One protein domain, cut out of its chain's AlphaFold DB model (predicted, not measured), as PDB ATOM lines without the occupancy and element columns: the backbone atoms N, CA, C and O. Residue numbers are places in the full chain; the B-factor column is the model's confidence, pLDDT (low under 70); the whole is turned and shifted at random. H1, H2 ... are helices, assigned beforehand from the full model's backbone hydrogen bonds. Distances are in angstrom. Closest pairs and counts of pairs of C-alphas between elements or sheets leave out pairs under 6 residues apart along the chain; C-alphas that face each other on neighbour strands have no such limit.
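What this domain is: This is residues 11 to 107 of the 142 residues of an uncharacterized protein of Diversispora epigaea (UniProt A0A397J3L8). One very long, straight helix, H1, reaches out as an arm, and a small, loosely joined head of three short helices, H2, H3 and H4, sits at the end of H1 where it runs into H2. The chain turns a corner there, and the head folds back toward the later part of H1, while residues 11 to 43, in H1, stick out free of it. The printed part has 97 residues with four named helices in the order H1, H2, H3, H4 and no named strand; the class is all helix, and helices hold 83 of the printed residues. The whole is extended, with a radius of gyration of the C-alphas of 23.3 A, and spans 76 by 32 by 18 A, the arm making the length.

How they stand to each other: H1, residues 11 to 62, touches no helix. It is close to but not clearly touching H2, residues 66 to 77; their closest C-alphas are those of Arg 59 and Met 69, 7.4 A apart. Their lines are only just about perpendicular, at 72 degrees. H2 and H3, residues 81 to 90, touch, and their closest C-alphas, those of Tyr 70 and Pro 81, are 5.0 A apart. They run opposite ways at a steep tilt of 68 degrees, only just short of about perpendicular. H3 and H4, residues 99 to 107, are close but not clearly touching, about perpendicular at 85 degrees; their closest C-alphas are those of Phe 87 and Ile 102, 7.9 A apart. H1 is apart from H3 and from H4, and H2 and H4 are only just apart, with closest C-alphas 8.5 A from each other. In H1, H3 and H4 every O i to N i+4 pair is within hydrogen-bond range; in H2 7 of 8 are.

Where its parts are: H1 begins at C-alpha 11, at (41.492, 6.102, -50.732), and ends at C-alpha 62, at (36.730, -65.159, -24.397), 76.1 A from first to last C-alpha. H2 measures 16.6 A, H3 14.4 A and H4 12.4 A in the same way. H4 ends at C-alpha 107, at (18.413, -52.080, -47.117).

The domain as a whole: The two C-alphas farthest apart are those of Gln 11 and Lys 63, 77.6 A. Without residues 11 to 43, the remaining 64 residues span 33 by 27 by 17 A. The printed part has no cut; the links H1 to H2 and H2 to H3 are tight, and H3 to H4, with 8 residues between, is short. The mean pLDDT of the printed part is 76.9; 26 residues are under 70, among them residues 89 to 100.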
ATOM      1  N   GLN A  11      42.521   7.059 -50.311       81.81
ATOM      2  CA  GLN A  11      41.492   6.102 -50.732       81.81
ATOM      3  C   GLN A  11      42.073   4.877 -51.462       81.81
ATOM      4  O   GLN A  11      41.627   3.753 -51.234       81.81
ATOM      5  N   ASN A  12      43.102   5.069 -52.294       82.44
ATOM      6  CA  ASN A  12      43.737   3.974 -53.031       82.44
ATOM      7  C   ASN A  12      44.568   3.082 -52.107       82.44
ATOM      8  O   ASN A  12      44.615   1.874 -52.315       82.44
ATOM      9  N   GLN A  13      45.194   3.670 -51.084       84.12
ATOM     10  CA  GLN A  13      45.956   2.922 -50.084       84.12
ATOM     11  C   GLN A  13      45.020   2.044 -49.244       84.12
ATOM     12  O   GLN A  13      45.248   0.840 -49.129       84.12
ATOM     13  N   ILE A  14      43.906   2.612 -48.765       87.25
ATOM     14  CA  ILE A  14      42.876   1.882 -48.009       87.25
ATOM     15  C   ILE A  14      42.329   0.711 -48.831       87.25
ATOM     16  O   ILE A  14      42.271  -0.416 -48.344       87.25
ATOM     17  N   LEU A  15      41.983   0.948 -50.100       90.00
ATOM     18  CA  LEU A  15      41.469  -0.104 -50.976       90.00
ATOM     19  C   LEU A  15      42.496  -1.226 -51.202       90.00
ATOM     20  O   LEU A  15      42.124  -2.397 -51.244       90.00
ATOM     21  N   THR A  16      43.786  -0.901 -51.338       87.19
ATOM     22  CA  THR A  16      44.837  -1.919 -51.509       87.19
ATOM     23  C   THR A  16      45.043  -2.765 -50.259       87.19
ATOM     24  O   THR A  16      45.187  -3.979 -50.391       87.19
ATOM     25  N   THR A  17      44.991  -2.155 -49.072       91.31
ATOM     26  CA  THR A  17      45.108  -2.864 -47.793       91.31
ATOM     27  C   THR A  17      43.916  -3.786 -47.575       91.31
ATOM     28  O   THR A  17      44.104  -4.984 -47.408       91.31
ATOM     29  N   ILE A  18      42.689  -3.282 -47.742       94.19
ATOM     30  CA  ILE A  18      41.468  -4.093 -47.608       94.19
ATOM     31  C   ILE A  18      41.484  -5.283 -48.577       94.19
ATOM     32  O   ILE A  18      41.125  -6.399 -48.212       94.19
ATOM     33  N   ASN A  19      41.921  -5.078 -49.821       94.88
ATOM     34  CA  ASN A  19      42.008  -6.166 -50.793       94.88
ATOM     35  C   ASN A  19      43.075  -7.212 -50.442       94.88
ATOM     36  O   ASN A  19      42.902  -8.379 -50.802       94.88
ATOM     37  N   ALA A  20      44.173  -6.815 -49.793       94.75
ATOM     38  CA  ALA A  20      45.180  -7.744 -49.286       94.75
ATOM     39  C   ALA A  20      44.616  -8.547 -48.106       94.75
ATOM     40  O   ALA A  20      44.580  -9.773 -48.178       94.75
ATOM     41  N   ASP A  21      44.030  -7.864 -47.122       97.25
ATOM     42  CA  ASP A  21      43.434  -8.489 -45.939       97.25
ATOM     43  C   ASP A  21      42.326  -9.482 -46.324       97.25
ATOM     44  O   ASP A  21      42.264 -10.596 -45.810       97.25
ATOM     45  N   ILE A  22      41.475  -9.138 -47.300       97.94
ATOM     46  CA  ILE A  22      40.437 -10.046 -47.815       97.94
ATOM     47  C   ILE A  22      41.048 -11.305 -48.445       97.94
ATOM     48  O   ILE A  22      40.469 -12.392 -48.337       97.94
ATOM     49  N   LYS A  23      42.178 -11.186 -49.150       96.81
ATOM     50  CA  LYS A  23      42.849 -12.345 -49.758       96.81
ATOM     51  C   LYS A  23      43.452 -13.248 -48.689       96.81
ATOM     52  O   LYS A  23      43.273 -14.464 -48.783       96.81
ATOM     53  N   ASP A  24      44.095 -12.662 -47.688       97.38
ATOM     54  CA  ASP A  24      44.701 -13.403 -46.584       97.38
ATOM     55  C   ASP A  24      43.624 -14.107 -45.753       97.38
ATOM     56  O   ASP A  24      43.685 -15.321 -45.576       97.38
ATOM     57  N   LEU A  25      42.527 -13.420 -45.422       98.25
ATOM     58  CA  LEU A  25      41.378 -14.027 -44.740       98.25
ATOM     59  C   LEU A  25      40.786 -15.214 -45.510       98.25
ATOM     60  O   LEU A  25      40.454 -16.248 -44.927       98.25
ATOM     61  N   LYS A  26      40.660 -15.103 -46.838       97.62
ATOM     62  CA  LYS A  26      40.185 -16.220 -47.672       97.62
ATOM     63  C   LYS A  26      41.140 -17.412 -47.624       97.62
ATOM     64  O   LYS A  26      40.679 -18.555 -47.600       97.62
ATOM     65  N   ARG A  27      42.450 -17.158 -47.616       97.94
ATOM     66  CA  ARG A  27      43.482 -18.194 -47.508       97.94
ATOM     67  C   ARG A  27      43.447 -18.877 -46.140       97.94
ATOM     68  O   ARG A  27      43.515 -20.108 -46.079       97.94
ATOM     69  N   ASP A  28      43.276 -18.111 -45.072       97.94
ATOM     70  CA  ASP A  28      43.208 -18.634 -43.709       97.94
ATOM     71  C   ASP A  28      41.959 -19.487 -43.504       97.94
ATOM     72  O   ASP A  28      42.055 -20.610 -43.008       97.94
ATOM     73  N   MET A  29      40.796 -19.040 -43.990       97.81
ATOM     74  CA  MET A  29      39.580 -19.858 -43.943       97.81
ATOM     75  C   MET A  29      39.737 -21.187 -44.685       97.81
ATOM     76  O   MET A  29      39.255 -22.221 -44.219       97.81
ATOM     77  N   LEU A  30      40.406 -21.184 -45.843       97.69
ATOM     78  CA  LEU A  30      40.664 -22.415 -46.586       97.69
ATOM     79  C   LEU A  30      41.576 -23.361 -45.793       97.69
ATOM     80  O   LEU A  30      41.323 -24.565 -45.741       97.69
ATOM     81  N   THR A  31      42.605 -22.812 -45.149       96.38
ATOM     82  CA  THR A  31      43.532 -23.570 -44.298       96.38
ATOM     83  C   THR A  31      42.798 -24.191 -43.112       96.38
ATOM     84  O   THR A  31      42.882 -25.401 -42.910       96.38
ATOM     85  N   LEU A  32      41.972 -23.408 -42.412       97.56
ATOM     86  CA  LEU A  32      41.155 -23.885 -41.295       97.56
ATOM     87  C   LEU A  32      40.182 -24.991 -41.710       97.56
ATOM     88  O   LEU A  32      40.019 -25.974 -40.989       97.56
ATOM     89  N   LYS A  33      39.556 -24.875 -42.885       95.81
ATOM     90  CA  LYS A  33      38.665 -25.921 -43.403       95.81
ATOM     91  C   LYS A  33      39.419 -27.227 -43.653       95.81
ATOM     92  O   LYS A  33      38.932 -28.301 -43.304       95.81
ATOM     93  N   ASN A  34      40.611 -27.140 -44.234       94.94
ATOM     94  CA  ASN A  34      41.455 -28.309 -44.467       94.94
ATOM     95  C   ASN A  34      41.917 -28.945 -43.147       94.94
ATOM     96  O   ASN A  34      41.901 -30.170 -43.022       94.94
ATOM     97  N   ASP A  35      42.267 -28.129 -42.153       94.62
ATOM     98  CA  ASP A  35      42.628 -28.593 -40.812       94.62
ATOM     99  C   ASP A  35      41.466 -29.292 -40.112       94.62
ATOM    100  O   ASP A  35      41.649 -30.379 -39.565       94.62
ATOM    101  N   MET A  36      40.262 -28.723 -40.182       92.94
ATOM    102  CA  MET A  36      39.057 -29.326 -39.618       92.94
ATOM    103  C   MET A  36      38.777 -30.697 -40.239       92.94
ATOM    104  O   MET A  36      38.580 -31.666 -39.508       92.94
ATOM    105  N   ASN A  37      38.859 -30.805 -41.569       85.69
ATOM    106  CA  ASN A  37      38.706 -32.082 -42.269       85.69
ATOM    107  C   ASN A  37      39.772 -33.100 -41.833       85.69
ATOM    108  O   ASN A  37      39.462 -34.267 -41.596       85.69
ATOM    109  N   ARG A  38      41.035 -32.675 -41.687       89.19
ATOM    110  CA  ARG A  38      42.112 -33.554 -41.205       89.19
ATOM    111  C   ARG A  38      41.839 -34.048 -39.784       89.19
ATOM    112  O   ARG A  38      41.999 -35.235 -39.523       89.19
ATOM    113  N   ILE A  39      41.446 -33.155 -38.877       90.12
ATOM    114  CA  ILE A  39      41.176 -33.485 -37.470       90.12
ATOM    115  C   ILE A  39      39.985 -34.439 -37.353       90.12
ATOM    116  O   ILE A  39      40.046 -35.387 -36.570       90.12
ATOM    117  N   GLN A  40      38.927 -34.223 -38.139       76.12
ATOM    118  CA  GLN A  40      37.785 -35.138 -38.203       76.12
ATOM    119  C   GLN A  40      38.236 -36.535 -38.626       76.12
ATOM    120  O   GLN A  40      38.019 -37.492 -37.883       76.12
ATOM    121  N   ASN A  41      38.970 -36.635 -39.736       72.62
ATOM    122  CA  ASN A  41      39.493 -37.910 -40.221       72.62
ATOM    123  C   ASN A  41      40.382 -38.601 -39.170       72.62
ATOM    124  O   ASN A  41      40.189 -39.773 -38.870       72.62
ATOM    125  N   GLU A  42      41.335 -37.889 -38.564       71.94
ATOM    126  CA  GLU A  42      42.214 -38.428 -37.513       71.94
ATOM    127  C   GLU A  42      41.416 -38.931 -36.293       71.94
ATOM    128  O   GLU A  42      41.729 -39.974 -35.715       71.94
ATOM    129  N   THR A  43      40.359 -38.214 -35.903       76.75
ATOM    130  CA  THR A  43      39.487 -38.599 -34.783       76.75
ATOM    131  C   THR A  43      38.701 -39.872 -35.095       76.75
ATOM    132  O   THR A  43      38.559 -40.738 -34.221       76.75
ATOM    133  N   GLU A  44      38.237 -40.025 -36.335       71.75
ATOM    134  CA  GLU A  44      37.615 -41.259 -36.821       71.75
ATOM    135  C   GLU A  44      38.613 -42.422 -36.786       71.75
ATOM    136  O   GLU A  44      38.326 -43.445 -36.165       71.75
ATOM    137  N   TRP A  45      39.824 -42.244 -37.330       67.50
ATOM    138  CA  TRP A  45      40.878 -43.269 -37.319       67.50
ATOM    139  C   TRP A  45      41.284 -43.699 -35.903       67.50
ATOM    140  O   TRP A  45      41.497 -44.885 -35.639       67.50
ATOM    141  N   ARG A  46      41.364 -42.764 -34.951       65.81
ATOM    142  CA  ARG A  46      41.674 -43.073 -33.543       65.81
ATOM    143  C   ARG A  46      40.544 -43.811 -32.840       65.81
ATOM    144  O   ARG A  46      40.802 -44.743 -32.076       65.81
ATOM    145  N   SER A  47      39.303 -43.387 -33.074       72.06
ATOM    146  CA  SER A  47      38.114 -44.089 -32.577       72.06
ATOM    147  C   SER A  47      38.053 -45.508 -33.127       72.06
ATOM    148  O   SER A  47      37.614 -46.431 -32.435       72.06
ATOM    149  N   GLU A  48      38.566 -45.678 -34.341       66.62
ATOM    150  CA  GLU A  48      38.601 -46.951 -35.013       66.62
ATOM    151  C   GLU A  48      39.610 -47.926 -34.430       66.62
ATOM    152  O   GLU A  48      39.254 -49.001 -33.944       66.62
ATOM    153  N   ALA A  49      40.870 -47.507 -34.358       65.12
ATOM    154  CA  ALA A  49      41.924 -48.310 -33.756       65.12
ATOM    155  C   ALA A  49      41.549 -48.773 -32.333       65.12
ATOM    156  O   ALA A  49      41.823 -49.912 -31.953       65.12
ATOM    157  N   ARG A  50      40.863 -47.915 -31.562       70.69
ATOM    158  CA  ARG A  50      40.337 -48.253 -30.230       70.69
ATOM    159  C   ARG A  50      39.246 -49.322 -30.281       70.69
ATOM    160  O   ARG A  50      39.314 -50.274 -29.507       70.69
ATOM    161  N   SER A  51      38.272 -49.189 -31.177       68.00
ATOM    162  CA  SER A  51      37.169 -50.152 -31.313       68.00
ATOM    163  C   SER A  51      37.695 -51.529 -31.728       68.00
ATOM    164  O   SER A  51      37.364 -52.539 -31.103       68.00
ATOM    165  N   GLN A  52      38.618 -51.570 -32.692       66.44
ATOM    166  CA  GLN A  52      39.275 -52.799 -33.127       66.44
ATOM    167  C   GLN A  52      40.128 -53.441 -32.023       66.44
ATOM    168  O   GLN A  52      40.135 -54.671 -31.888       66.44
ATOM    169  N   ALA A  53      40.844 -52.635 -31.234       71.12
ATOM    170  CA  ALA A  53      41.634 -53.118 -30.106       71.12
ATOM    171  C   ALA A  53      40.738 -53.767 -29.043       71.12
ATOM    172  O   ALA A  53      41.001 -54.904 -28.656       71.12
ATOM    173  N   ILE A  54      39.644 -53.103 -28.655       72.75
ATOM    174  CA  ILE A  54      38.655 -53.634 -27.703       72.75
ATOM    175  C   ILE A  54      38.037 -54.931 -28.242       72.75
ATOM    176  O   ILE A  54      37.945 -55.925 -27.520       72.75
ATOM    177  N   PHE A  55      37.674 -54.965 -29.526       67.69
ATOM    178  CA  PHE A  55      37.106 -56.152 -30.168       67.69
ATOM    179  C   PHE A  55      38.078 -57.342 -30.164       67.69
ATOM    180  O   PHE A  55      37.712 -58.473 -29.837       67.69
ATOM    181  N   ASN A  56      39.345 -57.093 -30.499       69.94
ATOM    182  CA  ASN A  56      40.387 -58.118 -30.511       69.94
ATOM    183  C   ASN A  56      40.730 -58.603 -29.105       69.94
ATOM    184  O   ASN A  56      40.952 -59.797 -28.902       69.94
ATOM    185  N   GLU A  57      40.764 -57.695 -28.139       75.69
ATOM    186  CA  GLU A  57      41.009 -58.020 -26.743       75.69
ATOM    187  C   GLU A  57      39.873 -58.877 -26.169       75.69
ATOM    188  O   GLU A  57      40.142 -59.889 -25.520       75.69
ATOM    189  N   ARG A  58      38.609 -58.544 -26.466       69.69
ATOM    190  CA  ARG A  58      37.445 -59.341 -26.049       69.69
ATOM    191  C   ARG A  58      37.454 -60.735 -26.679       69.69
ATOM    192  O   ARG A  58      37.285 -61.721 -25.965       69.69
ATOM    193  N   ARG A  59      37.788 -60.845 -27.972       72.94
ATOM    194  CA  ARG A  59      38.013 -62.149 -28.629       72.94
ATOM    195  C   ARG A  59      39.067 -62.995 -27.924       72.94
ATOM    196  O   ARG A  59      38.843 -64.185 -27.705       72.94
ATOM    197  N   LYS A  60      40.215 -62.395 -27.588       73.12
ATOM    198  CA  LYS A  60      41.322 -63.089 -26.911       73.12
ATOM    199  C   LYS A  60      40.930 -63.542 -25.505       73.12
ATOM    200  O   LYS A  60      41.224 -64.680 -25.149       73.12
ATOM    201  N   ARG A  61      40.235 -62.690 -24.738       72.44
ATOM    202  CA  ARG A  61      39.744 -63.012 -23.387       72.44
ATOM    203  C   ARG A  61      38.744 -64.166 -23.395       72.44
ATOM    204  O   ARG A  61      38.859 -65.078 -22.588       72.44
ATOM    205  N   GLU A  62      37.805 -64.161 -24.337       70.75
ATOM    206  CA  GLU A  62      36.730 -65.159 -24.397       70.75
ATOM    207  C   GLU A  62      37.121 -66.430 -25.184       70.75
ATOM    208  O   GLU A  62      36.313 -67.350 -25.303       70.75
ATOM    209  N   LYS A  63      38.347 -66.503 -25.738       77.31
ATOM    210  CA  LYS A  63      38.824 -67.588 -26.627       77.31
ATOM    211  C   LYS A  63      37.831 -67.908 -27.759       77.31
ATOM    212  O   LYS A  63      37.706 -69.053 -28.204       77.31
ATOM    213  N   ARG A  64      37.091 -66.896 -28.223       69.75
ATOM    214  CA  ARG A  64      36.060 -67.046 -29.257       69.75
ATOM    215  C   ARG A  64      36.676 -66.871 -30.640       69.75
ATOM    216  O   ARG A  64      37.414 -65.919 -30.898       69.75
ATOM    217  N   SER A  65      36.347 -67.792 -31.547       71.56
ATOM    218  CA  SER A  65      36.649 -67.615 -32.967       71.56
ATOM    219  C   SER A  65      35.854 -66.423 -33.525       71.56
ATOM    220  O   SER A  65      34.798 -66.091 -32.977       71.56
ATOM    221  N   PRO A  66      36.313 -65.782 -34.615       66.81
ATOM    222  CA  PRO A  66      35.568 -64.704 -35.273       66.81
ATOM    223  C   PRO A  66      34.097 -65.066 -35.536       66.81
ATOM    224  O   PRO A  66      33.207 -64.274 -35.261       66.81
ATOM    225  N   THR A  67      33.832 -66.308 -35.949       68.69
ATOM    226  CA  THR A  67      32.482 -66.840 -36.175       68.69
ATOM    227  C   THR A  67      31.616 -66.844 -34.913       68.69
ATOM    228  O   THR A  67      30.456 -66.454 -34.964       68.69
ATOM    229  N   LYS A  68      32.175 -67.227 -33.754       71.31
ATOM    230  CA  LYS A  68      31.436 -67.226 -32.479       71.31
ATOM    231  C   LYS A  68      31.089 -65.812 -32.000       71.31
ATOM    232  O   LYS A  68      30.096 -65.650 -31.305       71.31
ATOM    233  N   MET A  69      31.880 -64.806 -32.376       75.75
ATOM    234  CA  MET A  69      31.560 -63.402 -32.094       75.75
ATOM    235  C   MET A  69      30.392 -62.899 -32.939       75.75
ATOM    236  O   MET A  69      29.513 -62.242 -32.397       75.75
ATOM    237  N   TYR A  70      30.359 -63.213 -34.239       73.56
ATOM    238  CA  TYR A  70      29.245 -62.798 -35.100       73.56
ATOM    239  C   TYR A  70      27.925 -63.433 -34.678       73.56
ATOM    240  O   TYR A  70      26.903 -62.769 -34.748       73.56
ATOM    241  N   ASN A  71      27.957 -64.675 -34.188       71.25
ATOM    242  CA  ASN A  71      26.774 -65.324 -33.623       71.25
ATOM    243  C   ASN A  71      26.290 -64.608 -32.351       71.25
ATOM    244  O   ASN A  71      25.118 -64.291 -32.246       71.25
ATOM    245  N   ALA A  72      27.195 -64.280 -31.424       71.38
ATOM    246  CA  ALA A  72      26.815 -63.576 -30.197       71.38
ATOM    247  C   ALA A  72      26.284 -62.157 -30.460       71.38
ATOM    248  O   ALA A  72      25.362 -61.716 -29.788       71.38
ATOM    249  N   LEU A  73      26.862 -61.445 -31.432       69.31
ATOM    250  CA  LEU A  73      26.374 -60.128 -31.839       69.31
ATOM    251  C   LEU A  73      25.048 -60.233 -32.590       69.31
ATOM    252  O   LEU A  73      24.175 -59.415 -32.357       69.31
ATOM    253  N   SER A  74      24.886 -61.246 -33.446       74.88
ATOM    254  CA  SER A  74      23.630 -61.540 -34.146       74.88
ATOM    255  C   SER A  74      22.454 -61.682 -33.187       74.88
ATOM    256  O   SER A  74      21.377 -61.200 -33.513       74.88
ATOM    257  N   ASP A  75      22.665 -62.318 -32.033       74.50
ATOM    258  CA  ASP A  75      21.631 -62.488 -31.006       74.50
ATOM    259  C   ASP A  75      21.273 -61.162 -30.300       74.50
ATOM    260  O   ASP A  75      20.188 -61.033 -29.746       74.50
ATOM    261  N   GLU A  76      22.179 -60.177 -30.295       75.31
ATOM    262  CA  GLU A  76      21.988 -58.874 -29.636       75.31
ATOM    263  C   GLU A  76      21.338 -57.830 -30.558       75.31
ATOM    264  O   GLU A  76      20.648 -56.934 -30.079       75.31
ATOM    265  N   ILE A  77      21.565 -57.927 -31.873       69.88
ATOM    266  CA  ILE A  77      21.124 -56.925 -32.861       69.88
ATOM    267  C   ILE A  77      20.107 -57.462 -33.883       69.88
ATOM    268  O   ILE A  77      19.885 -56.813 -34.904       69.88
ATOM    269  N   ASP A  78      19.533 -58.647 -33.644       76.06
ATOM    270  CA  ASP A  78      18.544 -59.324 -34.507       76.06
ATOM    271  C   ASP A  78      18.945 -59.407 -36.000       76.06
ATOM    272  O   ASP A  78      18.112 -59.435 -36.908       76.06
ATOM    273  N   LEU A  79      20.249 -59.469 -36.289       73.25
ATOM    274  CA  LEU A  79      20.794 -59.559 -37.650       73.25
ATOM    275  C   LEU A  79      21.531 -60.871 -37.840       73.25
ATOM    276  O   LEU A  79      22.370 -61.213 -37.022       73.25
ATOM    277  N   SER A  80      21.317 -61.555 -38.967       78.19
ATOM    278  CA  SER A  80      21.949 -62.861 -39.192       78.19
ATOM    279  C   SER A  80      23.487 -62.802 -39.083       78.19
ATOM    280  O   SER A  80      24.106 -61.864 -39.612       78.19
ATOM    281  N   PRO A  81      24.150 -63.832 -38.522       73.69
ATOM    282  CA  PRO A  81      25.607 -63.841 -38.381       73.69
ATOM    283  C   PRO A  81      26.328 -63.731 -39.729       73.69
ATOM    284  O   PRO A  81      27.408 -63.148 -39.827       73.69
ATOM    285  N   SER A  82      25.715 -64.260 -40.795       73.50
ATOM    286  CA  SER A  82      26.210 -64.136 -42.167       73.50
ATOM    287  C   SER A  82      26.173 -62.702 -42.695       73.50
ATOM    288  O   SER A  82      27.079 -62.310 -43.432       73.50
ATOM    289  N   THR A  83      25.163 -61.917 -42.313       74.75
ATOM    290  CA  THR A  83      25.043 -60.499 -42.680       74.75
ATOM    291  C   THR A  83      26.120 -59.686 -41.973       74.75
ATOM    292  O   THR A  83      26.843 -58.941 -42.632       74.75
ATOM    293  N   LEU A  84      26.323 -59.905 -40.665       74.44
ATOM    294  CA  LEU A  84      27.424 -59.274 -39.928       74.44
ATOM    295  C   LEU A  84      28.789 -59.638 -40.519       74.44
ATOM    296  O   LEU A  84      29.622 -58.762 -40.736       74.44
ATOM    297  N   ALA A  85      29.034 -60.922 -40.787       73.88
ATOM    298  CA  ALA A  85      30.320 -61.371 -41.310       73.88
ATOM    299  C   ALA A  85      30.645 -60.705 -42.654       73.88
ATOM    300  O   ALA A  85      31.756 -60.210 -42.843       73.88
ATOM    301  N   LYS A  86      29.669 -60.635 -43.568       74.56
ATOM    302  CA  LYS A  86      29.821 -59.926 -44.845       74.56
ATOM    303  C   LYS A  86      30.033 -58.433 -44.639       74.56
ATOM    304  O   LYS A  86      30.910 -57.860 -45.280       74.56
ATOM    305  N   PHE A  87      29.280 -57.814 -43.741       73.31
ATOM    306  CA  PHE A  87      29.398 -56.395 -43.437       73.31
ATOM    307  C   PHE A  87      30.810 -56.026 -42.955       73.31
ATOM    308  O   PHE A  87      31.459 -55.157 -43.539       73.31
ATOM    309  N   TYR A  88      31.341 -56.757 -41.971       70.75
ATOM    310  CA  TYR A  88      32.694 -56.535 -41.451       70.75
ATOM    311  C   TYR A  88      33.802 -56.898 -42.454       70.75
ATOM    312  O   TYR A  88      34.867 -56.291 -42.417       70.75
ATOM    313  N   GLN A  89      33.566 -57.833 -43.383       69.56
ATOM    314  CA  GLN A  89      34.505 -58.122 -44.479       69.56
ATOM    315  C   GLN A  89      34.588 -56.994 -45.517       69.56
ATOM    316  O   GLN A  89      35.641 -56.796 -46.121       69.56
ATOM    317  N   HIS A  90      33.496 -56.256 -45.736       68.19
ATOM    318  CA  HIS A  90      33.436 -55.169 -46.720       68.19
ATOM    319  C   HIS A  90      33.775 -53.793 -46.134       68.19
ATOM    320  O   HIS A  90      33.906 -52.817 -46.882       68.19
ATOM    321  N   GLN A  91      33.969 -53.694 -44.819       65.88
ATOM    322  CA  GLN A  91      34.498 -52.483 -44.211       65.88
ATOM    323  C   GLN A  91      35.986 -52.319 -44.553       65.88
ATOM    324  O   GLN A  91      36.856 -52.988 -44.007       65.88
ATOM    325  N   LYS A  92      36.286 -51.374 -45.455       54.09
ATOM    326  CA  LYS A  92      37.664 -50.991 -45.835       54.09
ATOM    327  C   LYS A  92      38.444 -50.301 -44.708       54.09
ATOM    328  O   LYS A  92      39.663 -50.197 -44.764       54.09
ATOM    329  N   SER A  93      37.731 -49.839 -43.694       51.81
ATOM    330  CA  SER A  93      38.238 -49.345 -42.420       51.81
ATOM    331  C   SER A  93      37.117 -49.588 -41.419       51.81
ATOM    332  O   SER A  93      35.976 -49.267 -41.778       51.81
ATOM    333  N   PRO A  94      37.376 -50.123 -40.220       49.81
ATOM    334  CA  PRO A  94      36.291 -50.618 -39.383       49.81
ATOM    335  C   PRO A  94      35.421 -49.528 -38.716       49.81
ATOM    336  O   PRO A  94      34.856 -49.798 -37.672       49.81
ATOM    337  N   GLN A  95      35.305 -48.318 -39.307       53.88
ATOM    338  CA  GLN A  95      34.680 -47.105 -38.742       53.88
ATOM    339  C   GLN A  95      33.499 -47.451 -37.846       53.88
ATOM    340  O   GLN A  95      32.572 -48.056 -38.376       53.88
ATOM    341  N   ARG A  96      33.498 -47.015 -36.572       49.66
ATOM    342  CA  ARG A  96      32.347 -47.086 -35.639       49.66
ATOM    343  C   ARG A  96      31.023 -47.100 -36.404       49.66
ATOM    344  O   ARG A  96      30.546 -46.068 -36.885       49.66
ATOM    345  N   THR A  97      30.449 -48.285 -36.535       59.47
ATOM    346  CA  THR A  97      29.166 -48.476 -37.190       59.47
ATOM    347  C   THR A  97      28.088 -48.228 -36.159       59.47
ATOM    348  O   THR A  97      27.959 -48.958 -35.180       59.47
ATOM    349  N   SER A  98      27.355 -47.129 -36.329       60.06
ATOM    350  CA  SER A  98      26.064 -46.973 -35.671       60.06
ATOM    351  C   SER A  98      25.082 -47.978 -36.273       60.06
ATOM    352  O   SER A  98      25.227 -48.355 -37.440       60.06
ATOM    353  N   LEU A  99      24.088 -48.396 -35.484       62.78
ATOM    354  CA  LEU A  99      23.001 -49.269 -35.941       62.78
ATOM    355  C   LEU A  99      22.369 -48.741 -37.239       62.78
ATOM    356  O   LEU A  99      22.262 -49.501 -38.196       62.78
ATOM    357  N   ASP A 100      22.141 -47.427 -37.335       68.50
ATOM    358  CA  ASP A 100      21.586 -46.767 -38.529       68.50
ATOM    359  C   ASP A 100      22.384 -47.052 -39.817       68.50
ATOM    360  O   ASP A 100      21.826 -47.181 -40.903       68.50
ATOM    361  N   LYS A 101      23.720 -47.161 -39.727       70.88
ATOM    362  CA  LYS A 101      24.573 -47.458 -40.894       70.88
ATOM    363  C   LYS A 101      24.503 -48.928 -41.298       70.88
ATOM    364  O   LYS A 101      24.689 -49.234 -42.476       70.88
ATOM    365  N   ILE A 102      24.295 -49.824 -40.333       73.88
ATOM    366  CA  ILE A 102      24.112 -51.255 -40.587       73.88
ATOM    367  C   ILE A 102      22.745 -51.467 -41.242       73.88
ATOM    368  O   ILE A 102      22.675 -52.120 -42.278       73.88
ATOM    369  N   GLU A 103      21.699 -50.839 -40.709       70.56
ATOM    370  CA  GLU A 103      20.339 -50.869 -41.254       70.56
ATOM    371  C   GLU A 103      20.295 -50.335 -42.695       70.56
ATOM    372  O   GLU A 103      19.922 -51.067 -43.612       70.56
ATOM    373  N   ALA A 104      20.833 -49.134 -42.938       75.88
ATOM    374  CA  ALA A 104      20.912 -48.557 -44.282       75.88
ATOM    375  C   ALA A 104      21.733 -49.416 -45.267       75.88
ATOM    376  O   ALA A 104      21.466 -49.436 -46.473       75.88
ATOM    377  N   TRP A 105      22.762 -50.128 -44.788       75.69
ATOM    378  CA  TRP A 105      23.518 -51.056 -45.629       75.69
ATOM    379  C   TRP A 105      22.711 -52.311 -45.958       75.69
ATOM    380  O   TRP A 105      22.742 -52.741 -47.106       75.69
ATOM    381  N   VAL A 106      21.977 -52.873 -44.994       72.31
ATOM    382  CA  VAL A 106      21.114 -54.046 -45.198       72.31
ATOM    383  C   VAL A 106      20.008 -53.732 -46.206       72.31
ATOM    384  O   VAL A 106      19.799 -54.506 -47.142       72.31
ATOM    385  N   GLU A 107      19.372 -52.566 -46.112       77.06
ATOM    386  CA  GLU A 107      18.413 -52.080 -47.117       77.06
ATOM    387  C   GLU A 107      19.054 -51.980 -48.515       77.06
ATOM    388  O   GLU A 107      18.495 -52.440 -49.519       77.06
TER     389      GLU A 107